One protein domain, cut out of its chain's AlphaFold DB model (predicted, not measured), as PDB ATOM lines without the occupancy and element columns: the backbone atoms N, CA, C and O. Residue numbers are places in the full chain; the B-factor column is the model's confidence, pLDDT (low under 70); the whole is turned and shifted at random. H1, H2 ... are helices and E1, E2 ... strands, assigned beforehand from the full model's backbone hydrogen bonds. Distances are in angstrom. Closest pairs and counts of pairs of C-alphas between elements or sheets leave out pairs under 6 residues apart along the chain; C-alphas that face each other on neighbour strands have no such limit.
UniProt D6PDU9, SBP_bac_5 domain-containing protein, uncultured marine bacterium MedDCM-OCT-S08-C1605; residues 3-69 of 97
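AT A GLANCE: This is residues 3 to 69 of the 97 residues of the protein "SBP_bac_5 domain-containing protein" of uncultured marine bacterium MedDCM-OCT-S08-C1605 (UniProt D6PDU9). The model is an open, loosely built V: one arm is a two-stranded hairpin, E1 and E2, the other is the helix H1, and the two come nearest where E2 ends and H1 begins. The link between them loops out from the corner of the V, the short helix H2 folds back at the far end of H1, and a tail before E1 leads away, with its residues 5 to 10 sticking out. The printed part has 67 residues, with two named strands and then two named helices, in the order E1, E2, H1, H2; the sheet, E1 - E2, is antiparallel. The class is mixed, helices and strands, though under half of the residues are in named elements. The whole is loose, with a radius of gyration of the C-alphas of 14.5 A and spans of 36 by 34 by 27 A.

HOW THE PARTS SIT: Start at Glu 3 and go through residues 3 to 14, which hold no named element, to E1, residues 15 to 20. A short link leads to E2, residues 27 to 31, and the two strands form a hairpin, antiparallel at 162 degrees. Look at N 16 and O 30, 2.8 A apart, and at N 28 and O 19, also 2.8 A, both within hydrogen-bond range. Next comes H1, residues 45 to 56; its closest C-alpha pair with E2 is Leu 31 and Ala 45, 7.6 A apart. E1 and H1 are apart. At the last stretch find H2, residues 65 to 68, which touches H1 through residues 52 to 56 of H1 alone; the closest C-alphas are those of Ile 55 and Gly 65, 5.3 A apart. H2 is apart from E1 and from E2. In H1 every O i to N i+4 pair is within hydrogen-bond range; H2 is too short for such a pair, and its 1 pair of O i and N i+3 is within range.

IN THESE COORDINATES: Find C-alpha 15 at (216.678, 190.418, 238.584); from there E1 runs 13.5 A to C-alpha 20. E2 covers 12.7 A from Tyr 27 to Leu 31. Find C-alpha 45 at (212.794, 199.550, 237.118), where H1 begins its 17.1 A to Leu 56. H2, four residues, ends at C-alpha 68, (226.108, 203.961, 246.831).

THE WHOLE: The two C-alphas farthest apart are those of Asp 23 and Asn 39, 38.2 A. The printed part has no cut. The link from E2 to H1, 13 residues, is long; the link from H1 to H2 is short. Read the B-factor column for pLDDT: its mean over the printed part is 76.5, and it falls under 70 at residue 10 and at residues 56 to 69.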
ATOM      1  N   GLU A   3     221.765 186.216 247.994       71.69
ATOM      2  CA  GLU A   3     222.886 185.342 248.341       71.69
ATOM      3  C   GLU A   3     222.333 183.993 248.806       71.69
ATOM      4  O   GLU A   3     221.432 183.955 249.650       71.69
ATOM      5  N   ASN A   4     222.836 182.889 248.250       72.94
ATOM      6  CA  ASN A   4     222.464 181.570 248.742       72.94
ATOM      7  C   ASN A   4     223.034 181.393 250.164       72.94
ATOM      8  O   ASN A   4     224.254 181.453 250.335       72.94
ATOM      9  N   PRO A   5     222.202 181.109 251.185       73.56
ATOM     10  CA  PRO A   5     222.644 181.054 252.581       73.56
ATOM     11  C   PRO A   5     223.628 179.912 252.883       73.56
ATOM     12  O   PRO A   5     224.146 179.834 253.993       73.56
ATOM     13  N   LYS A   6     223.857 178.994 251.935       76.00
ATOM     14  CA  LYS A   6     224.771 177.855 252.078       76.00
ATOM     15  C   LYS A   6     226.025 177.981 251.220       76.00
ATOM     16  O   LYS A   6     227.081 177.543 251.660       76.00
ATOM     17  N   THR A   7     225.911 178.523 250.008       74.44
ATOM     18  CA  THR A   7     227.032 178.579 249.051       74.44
ATOM     19  C   THR A   7     227.650 179.967 248.916       74.44
ATOM     20  O   THR A   7     228.735 180.073 248.355       74.44
ATOM     21  N   LEU A   8     227.003 181.018 249.444       72.00
ATOM     22  CA  LEU A   8     227.387 182.431 249.276       72.00
ATOM     23  C   LEU A   8     227.437 182.882 247.806       72.00
ATOM     24  O   LEU A   8     227.965 183.943 247.477       72.00
ATOM     25  N   GLU A   9     226.885 182.073 246.902       73.00
ATOM     26  CA  GLU A   9     226.847 182.394 245.487       73.00
ATOM     27  C   GLU A   9     225.709 183.384 245.197       73.00
ATOM     28  O   GLU A   9     224.637 183.318 245.815       73.00
ATOM     29  N   PRO A  10     225.920 184.314 244.252       67.81
ATOM     30  CA  PRO A  10     224.894 185.257 243.844       67.81
ATOM     31  C   PRO A  10     223.820 184.544 243.017       67.81
ATOM     32  O   PRO A  10     224.012 184.246 241.839       67.81
ATOM     33  N   GLU A  11     222.649 184.339 243.609       72.19
ATOM     34  CA  GLU A  11     221.476 183.792 242.936       72.19
ATOM     35  C   GLU A  11     220.550 184.893 242.378       72.19
ATOM     36  O   GLU A  11     220.516 186.040 242.867       72.19
ATOM     37  N   PRO A  12     219.758 184.574 241.333       71.19
ATOM     38  CA  PRO A  12     218.742 185.473 240.805       71.19
ATOM     39  C   PRO A  12     217.692 185.802 241.875       71.19
ATOM     40  O   PRO A  12     216.974 184.934 242.362       71.19
ATOM     41  N   GLY A  13     217.592 187.085 242.221       78.06
ATOM     42  CA  GLY A  13     216.532 187.608 243.085       78.06
ATOM     43  C   GLY A  13     215.413 188.211 242.238       78.06
ATOM     44  O   GLY A  13     214.809 187.549 241.398       78.06
ATOM     45  N   VAL A  14     215.185 189.519 242.396       78.06
ATOM     46  CA  VAL A  14     214.242 190.275 241.546       78.06
ATOM     47  C   VAL A  14     214.743 190.422 240.100       78.06
ATOM     48  O   VAL A  14     213.952 190.460 239.158       78.06
ATOM     49  N   ALA A  15     216.063 190.475 239.905       81.19
ATOM     50  CA  ALA A  15     216.678 190.418 238.584       81.19
ATOM     51  C   ALA A  15     216.917 188.956 238.178       81.19
ATOM     52  O   ALA A  15     217.588 188.227 238.909       81.19
ATOM     53  N   LYS A  16     216.388 188.553 237.014       80.94
ATOM     54  CA  LYS A  16     216.573 187.212 236.434       80.94
ATOM     55  C   LYS A  16     217.942 187.031 235.782       80.94
ATOM     56  O   LYS A  16     218.459 185.924 235.738       80.94
ATOM     57  N   SER A  17     218.515 188.114 235.266       79.00
ATOM     58  CA  SER A  17     219.836 188.120 234.640       79.00
ATOM     59  C   SER A  17     220.428 189.525 234.645       79.00
ATOM     60  O   SER A  17     219.707 190.518 234.802       79.00
ATOM     61  N   TRP A  18     221.741 189.622 234.460       82.06
ATOM     62  CA  TRP A  18     222.426 190.890 234.257       82.06
ATOM     63  C   TRP A  18     223.544 190.762 233.231       82.06
ATOM     64  O   TRP A  18     224.154 189.707 233.084       82.06
ATOM     65  N   VAL A  19     223.802 191.856 232.523       81.50
ATOM     66  CA  VAL A  19     224.891 191.986 231.553       81.50
ATOM     67  C   VAL A  19     225.803 193.111 232.012       81.50
ATOM     68  O   VAL A  19     225.330 194.183 232.399       81.50
ATOM     69  N   ILE A  20     227.106 192.859 231.971       82.50
ATOM     70  CA  ILE A  20     228.144 193.826 232.323       82.50
ATOM     71  C   ILE A  20     228.798 194.281 231.020       82.50
ATOM     72  O   ILE A  20     229.172 193.451 230.194       82.50
ATOM     73  N   SER A  21     228.907 195.592 230.827       82.69
ATOM     74  CA  SER A  21     229.650 196.181 229.711       82.69
ATOM     75  C   SER A  21     231.144 195.851 229.801       82.69
ATOM     76  O   SER A  21     231.683 195.689 230.896       82.69
ATOM     77  N   GLU A  22     231.833 195.809 228.660       81.50
ATOM     78  CA  GLU A  22     233.282 195.558 228.573       81.50
ATOM     79  C   GLU A  22     234.106 196.547 229.412       81.50
ATOM     80  O   GLU A  22     235.117 196.187 230.013       81.50
ATOM     81  N   ASP A  23     233.633 197.790 229.529       82.06
ATOM     82  CA  ASP A  23     234.264 198.833 230.341       82.06
ATOM     83  C   ASP A  23     234.035 198.674 231.857       82.06
ATOM     84  O   ASP A  23     234.575 199.453 232.646       82.06
ATOM     85  N   ARG A  24     233.234 197.677 232.267       78.12
ATOM     86  CA  ARG A  24     232.813 197.365 233.647       78.12
ATOM     87  C   ARG A  24     232.168 198.530 234.402       78.12
ATOM     88  O   ARG A  24     232.093 198.504 235.631       78.12
ATOM     89  N   LYS A  25     231.679 199.544 233.684       78.44
ATOM     90  CA  LYS A  25     231.009 200.721 234.265       78.44
ATOM     91  C   LYS A  25     229.497 200.676 234.101       78.44
ATOM     92  O   LYS A  25     228.792 201.321 234.871       78.44
ATOM     93  N   THR A  26     229.003 199.910 233.131       78.38
ATOM     94  CA  THR A  26     227.566 199.783 232.861       78.38
ATOM     95  C   THR A  26     227.077 198.380 233.189       78.38
ATOM     96  O   THR A  26     227.616 197.392 232.690       78.38
ATOM     97  N   TYR A  27     226.025 198.307 234.005       79.69
ATOM     98  CA  TYR A  27     225.357 197.070 234.395       79.69
ATOM     99  C   TYR A  27     223.896 197.149 233.960       79.69
ATOM    100  O   TYR A  27     223.176 198.066 234.353       79.69
ATOM    101  N   THR A  28     223.458 196.189 233.151       81.38
ATOM    102  CA  THR A  28     222.069 196.087 232.694       81.38
ATOM    103  C   THR A  28     221.404 194.921 233.400       81.38
ATOM    104  O   THR A  28     221.785 193.777 233.176       81.38
ATOM    105  N   PHE A  29     220.410 195.197 234.241       82.81
ATOM    106  CA  PHE A  29     219.656 194.175 234.966       82.81
ATOM    107  C   PHE A  29     218.318 193.914 234.276       82.81
ATOM    108  O   PHE A  29     217.549 194.845 234.036       82.81
ATOM    109  N   THR A  30     218.018 192.646 234.007       83.06
ATOM    110  CA  THR A  30     216.702 192.230 233.519       83.06
ATOM    111  C   THR A  30     215.868 191.766 234.702       83.06
ATOM    112  O   THR A  30     216.232 190.804 235.379       83.06
ATOM    113  N   LEU A  31     214.752 192.444 234.963       83.94
ATOM    114  CA  LEU A  31     213.827 192.077 236.035       83.94
ATOM    115  C   LEU A  31     212.946 190.894 235.621       83.94
ATOM    116  O   LEU A  31     212.736 190.642 234.431       83.94
ATOM    117  N   ARG A  32     212.444 190.152 236.609       82.88
ATOM    118  CA  ARG A  32     211.408 189.149 236.368       82.88
ATOM    119  C   ARG A  32     210.074 189.834 236.060       82.88
ATOM    120  O   ARG A  32     209.737 190.841 236.672       82.88
ATOM    121  N   GLU A  33     209.313 189.273 235.126       81.38
ATOM    122  CA  GLU A  33     208.009 189.816 234.709       81.38
ATOM    123  C   GLU A  33     206.895 189.519 235.724       81.38
ATOM    124  O   GLU A  33     205.891 190.223 235.773       81.38
ATOM    125  N   ASP A  34     207.092 188.502 236.564       82.81
ATOM    126  CA  ASP A  34     206.180 188.090 237.632       82.81
ATOM    127  C   ASP A  34     206.457 188.788 238.974       82.81
ATOM    128  O   ASP A  34     205.754 188.535 239.953       82.81
ATOM    129  N   ALA A  35     207.466 189.666 239.039       83.88
ATOM    130  CA  ALA A  35     207.845 190.344 240.270       83.88
ATOM    131  C   ALA A  35     206.744 191.310 240.724       83.88
ATOM    132  O   ALA A  35     206.407 192.274 240.030       83.88
ATOM    133  N   LYS A  36     206.214 191.070 241.926       88.56
ATOM    134  CA  LYS A  36     205.203 191.909 242.570       88.56
ATOM    135  C   LYS A  36     205.625 192.275 243.982       88.56
ATOM    136  O   LYS A  36     206.232 191.474 244.692       88.56
ATOM    137  N   TRP A  37     205.282 193.487 244.379       86.38
ATOM    138  CA  TRP A  37     205.313 193.925 245.762       86.38
ATOM    139  C   TRP A  37     204.250 193.172 246.573       86.38
ATOM    140  O   TRP A  37     203.286 192.635 246.025       86.38
ATOM    141  N   SER A  38     204.399 193.143 247.897       84.94
ATOM    142  CA  SER A  38     203.441 192.482 248.797       84.94
ATOM    143  C   SER A  38     202.032 193.084 248.738       84.94
ATOM    144  O   SER A  38     201.064 192.403 249.063       84.94
ATOM    145  N   ASN A  39     201.907 194.335 248.289       87.44
ATOM    146  CA  ASN A  39     200.633 195.006 248.036       87.44
ATOM    147  C   ASN A  39     199.990 194.620 246.683       87.44
ATOM    148  O   ASN A  39     198.888 195.072 246.390       87.44
ATOM    149  N   GLY A  40     200.657 193.795 245.869       87.25
ATOM    150  CA  GLY A  40     200.175 193.316 244.571       87.25
ATOM    151  C   GLY A  40     200.649 194.122 243.359       87.25
ATOM    152  O   GLY A  40     200.467 193.654 242.231       87.25
ATOM    153  N   ASP A  41     201.289 195.277 243.559       88.62
ATOM    154  CA  ASP A  41     201.776 196.109 242.456       88.62
ATOM    155  C   ASP A  41     202.976 195.464 241.745       88.62
ATOM    156  O   ASP A  41     203.833 194.863 242.396       88.62
ATOM    157  N   PRO A  42     203.094 195.596 240.411       88.19
ATOM    158  CA  PRO A  42     204.249 195.083 239.685       88.19
ATOM    159  C   PRO A  42     205.513 195.863 240.057       88.19
ATOM    160  O   PRO A  42     205.503 197.096 240.085       88.19
ATOM    161  N   VAL A  43     206.618 195.150 240.274       86.25
ATOM    162  CA  VAL A  43     207.921 195.767 240.542       86.25
ATOM    163  C   VAL A  43     208.473 196.367 239.252       86.25
ATOM    164  O   VAL A  43     208.628 195.672 238.245       86.25
ATOM    165  N   LYS A  44     208.806 197.660 239.270       85.12
ATOM    166  CA  LYS A  44     209.308 198.385 238.097       85.12
ATOM    167  C   LYS A  44     210.760 198.803 238.276       85.12
ATOM    168  O   LYS A  44     211.234 199.087 239.370       85.12
ATOM    169  N   ALA A  45     211.454 198.965 237.152       79.69
ATOM    170  CA  ALA A  45     212.794 199.550 237.118       79.69
ATOM    171  C   ALA A  45     212.864 200.945 237.771       79.69
ATOM    172  O   ALA A  45     213.878 201.302 238.371       79.69
ATOM    173  N   SER A  46     211.781 201.721 237.677       80.31
ATOM    174  CA  SER A  46     211.653 203.045 238.294       80.31
ATOM    175  C   SER A  46     211.753 203.011 239.816       80.31
ATOM    176  O   SER A  46     212.273 203.961 240.397       80.31
ATOM    177  N   ASP A  47     211.304 201.927 240.449       82.31
ATOM    178  CA  ASP A  47     211.305 201.796 241.908       82.31
ATOM    179  C   ASP A  47     212.746 201.719 242.422       82.31
ATOM    180  O   ASP A  47     213.113 202.404 243.373       82.31
ATOM    181  N   PHE A  48     213.613 200.999 241.702       81.06
ATOM    182  CA  PHE A  48     215.046 200.953 241.988       81.06
ATOM    183  C   PHE A  48     215.709 202.321 241.808       81.06
ATOM    184  O   PHE A  48     216.458 202.761 242.680       81.06
ATOM    185  N   VAL A  49     215.409 203.032 240.712       80.62
ATOM    186  CA  VAL A  49     215.932 204.394 240.484       80.62
ATOM    187  C   VAL A  49     215.528 205.327 241.622       80.62
ATOM    188  O   VAL A  49     216.352 206.108 242.099       80.62
ATOM    189  N   TYR A  50     214.274 205.241 242.071       81.06
ATOM    190  CA  TYR A  50     213.778 206.018 243.198       81.06
ATOM    191  C   TYR A  50     214.539 205.692 244.489       81.06
ATOM    192  O   TYR A  50     215.032 206.610 245.146       81.06
ATOM    193  N   SER A  51     214.720 204.409 244.820       77.25
ATOM    194  CA  SER A  51     215.481 203.984 246.002       77.25
ATOM    195  C   SER A  51     216.926 204.492 245.984       77.25
ATOM    196  O   SER A  51     217.402 205.010 246.994       77.25
ATOM    197  N   TYR A  52     217.611 204.419 244.840       74.81
ATOM    198  CA  TYR A  52     218.981 204.924 244.715       74.81
ATOM    199  C   TYR A  52     219.060 206.445 244.860       74.81
ATOM    200  O   TYR A  52     219.913 206.948 245.589       74.81
ATOM    201  N   ARG A  53     218.136 207.190 244.240       76.44
ATOM    202  CA  ARG A  53     218.043 208.648 244.423       76.44
ATOM    203  C   ARG A  53     217.773 209.021 245.877       76.44
ATOM    204  O   ARG A  53     218.339 209.991 246.365       76.44
ATOM    205  N   ARG A  54     216.948 208.234 246.573       76.12
ATOM    206  CA  ARG A  54     216.649 208.421 247.993       76.12
ATOM    207  C   ARG A  54     217.891 208.219 248.866       76.12
ATOM    208  O   ARG A  54     218.130 209.024 249.752       76.12
ATOM    209  N   ILE A  55     218.688 207.180 248.615       70.38
ATOM    210  CA  ILE A  55     219.912 206.898 249.390       70.38
ATOM    211  C   ILE A  55     221.003 207.949 249.133       70.38
ATOM    212  O   ILE A  55     221.747 208.298 250.045       70.38
ATOM    213  N   LEU A  56     221.091 208.457 247.901       69.25
ATOM    214  CA  LEU A  56     222.043 209.503 247.520       69.25
ATOM    215  C   LEU A  56     221.615 210.908 247.960       69.25
ATOM    216  O   LEU A  56     222.444 211.818 247.948       69.25
ATOM    217  N   ASN A  57     220.350 211.103 248.347       68.56
ATOM    218  CA  ASN A  57     219.923 212.367 248.922       68.56
ATOM    219  C   ASN A  57     220.550 212.526 250.317       68.56
ATOM    220  O   ASN A  57     220.165 211.853 251.274       68.56
ATOM    221  N   GLN A  58     221.516 213.440 250.413       60.62
ATOM    222  CA  GLN A  58     222.254 213.739 251.639       60.62
ATOM    223  C   GLN A  58     221.346 214.243 252.770       60.62
ATOM    224  O   GLN A  58     221.664 214.016 253.934       60.62
ATOM    225  N   GLU A  59     220.196 214.845 252.450       61.19
ATOM    226  CA  GLU A  59     219.224 215.322 253.445       61.19
ATOM    227  C   GLU A  59     218.588 214.185 254.248       61.19
ATOM    228  O   GLU A  59     218.167 214.381 255.383       61.19
ATOM    229  N   LEU A  60     218.542 212.975 253.684       61.28
ATOM    230  CA  LEU A  60     217.989 211.809 254.367       61.28
ATOM    231  C   LEU A  60     218.987 211.149 255.324       61.28
ATOM    232  O   LEU A  60     218.606 210.198 256.004       61.28
ATOM    233  N   ALA A  61     220.240 211.629 255.368       62.78
ATOM    234  CA  ALA A  61     221.314 211.139 256.236       62.78
ATOM    235  C   ALA A  61     221.386 209.600 256.296       62.78
ATOM    236  O   ALA A  61     221.604 209.003 257.353       62.78
ATOM    237  N   ALA A  62     221.162 208.940 255.153       65.25
ATOM    238  CA  ALA A  62     221.150 207.490 255.084       65.25
ATOM    239  C   ALA A  62     222.527 206.962 255.508       65.25
ATOM    240  O   ALA A  62     223.530 207.233 254.846       65.25
ATOM    241  N   GLN A  63     222.572 206.182 256.592       63.69
ATOM    242  CA  GLN A  63     223.817 205.659 257.175       63.69
ATOM    243  C   GLN A  63     224.673 204.883 256.159       63.69
ATOM    244  O   GLN A  63     225.894 204.882 256.247       63.69
ATOM    245  N   TYR A  64     224.032 204.288 255.148       64.94
ATOM    246  CA  TYR A  64     224.669 203.520 254.075       64.94
ATOM    247  C   TYR A  64     224.843 204.291 252.758       64.94
ATOM    248  O   TYR A  64     225.190 203.698 251.737       64.94
ATOM    249  N   GLY A  65     224.634 205.612 252.749       59.34
ATOM    250  CA  GLY A  65     224.773 206.442 251.547       59.34
ATOM    251  C   GLY A  65     226.150 206.328 250.888       59.34
ATOM    252  O   GLY A  65     226.250 206.300 249.662       59.34
ATOM    253  N   TYR A  66     227.207 206.163 251.690       64.75
ATOM    254  CA  TYR A  66     228.582 205.998 251.210       64.75
ATOM    255  C   TYR A  66     228.778 204.763 250.314       64.75
ATOM    256  O   TYR A  66     229.573 204.820 249.381       64.75
ATOM    257  N   MET A  67     228.029 203.672 250.534       64.50
ATOM    258  CA  MET A  67     228.128 202.451 249.714       64.50
ATOM    259  C   MET A  67     227.653 202.680 248.275       64.50
ATOM    260  O   MET A  67     228.041 201.967 247.355       64.50
ATOM    261  N   VAL A  68     226.799 203.682 248.088       64.19
ATOM    262  CA  VAL A  68     226.108 203.961 246.831       64.19
ATOM    263  C   VAL A  68     226.694 205.197 246.139       64.19
ATOM    264  O   VAL A  68     226.456 205.394 244.954       64.19
ATOM    265  N   GLN A  69     227.528 205.997 246.817       60.00
ATOM    266  CA  GLN A  69     228.160 207.204 246.252       60.00
ATOM    267  C   GLN A  69     229.007 206.942 244.998       60.00
ATOM    268  O   GLN A  69     229.094 207.804 244.127       60.00
TER     269      GLN A  69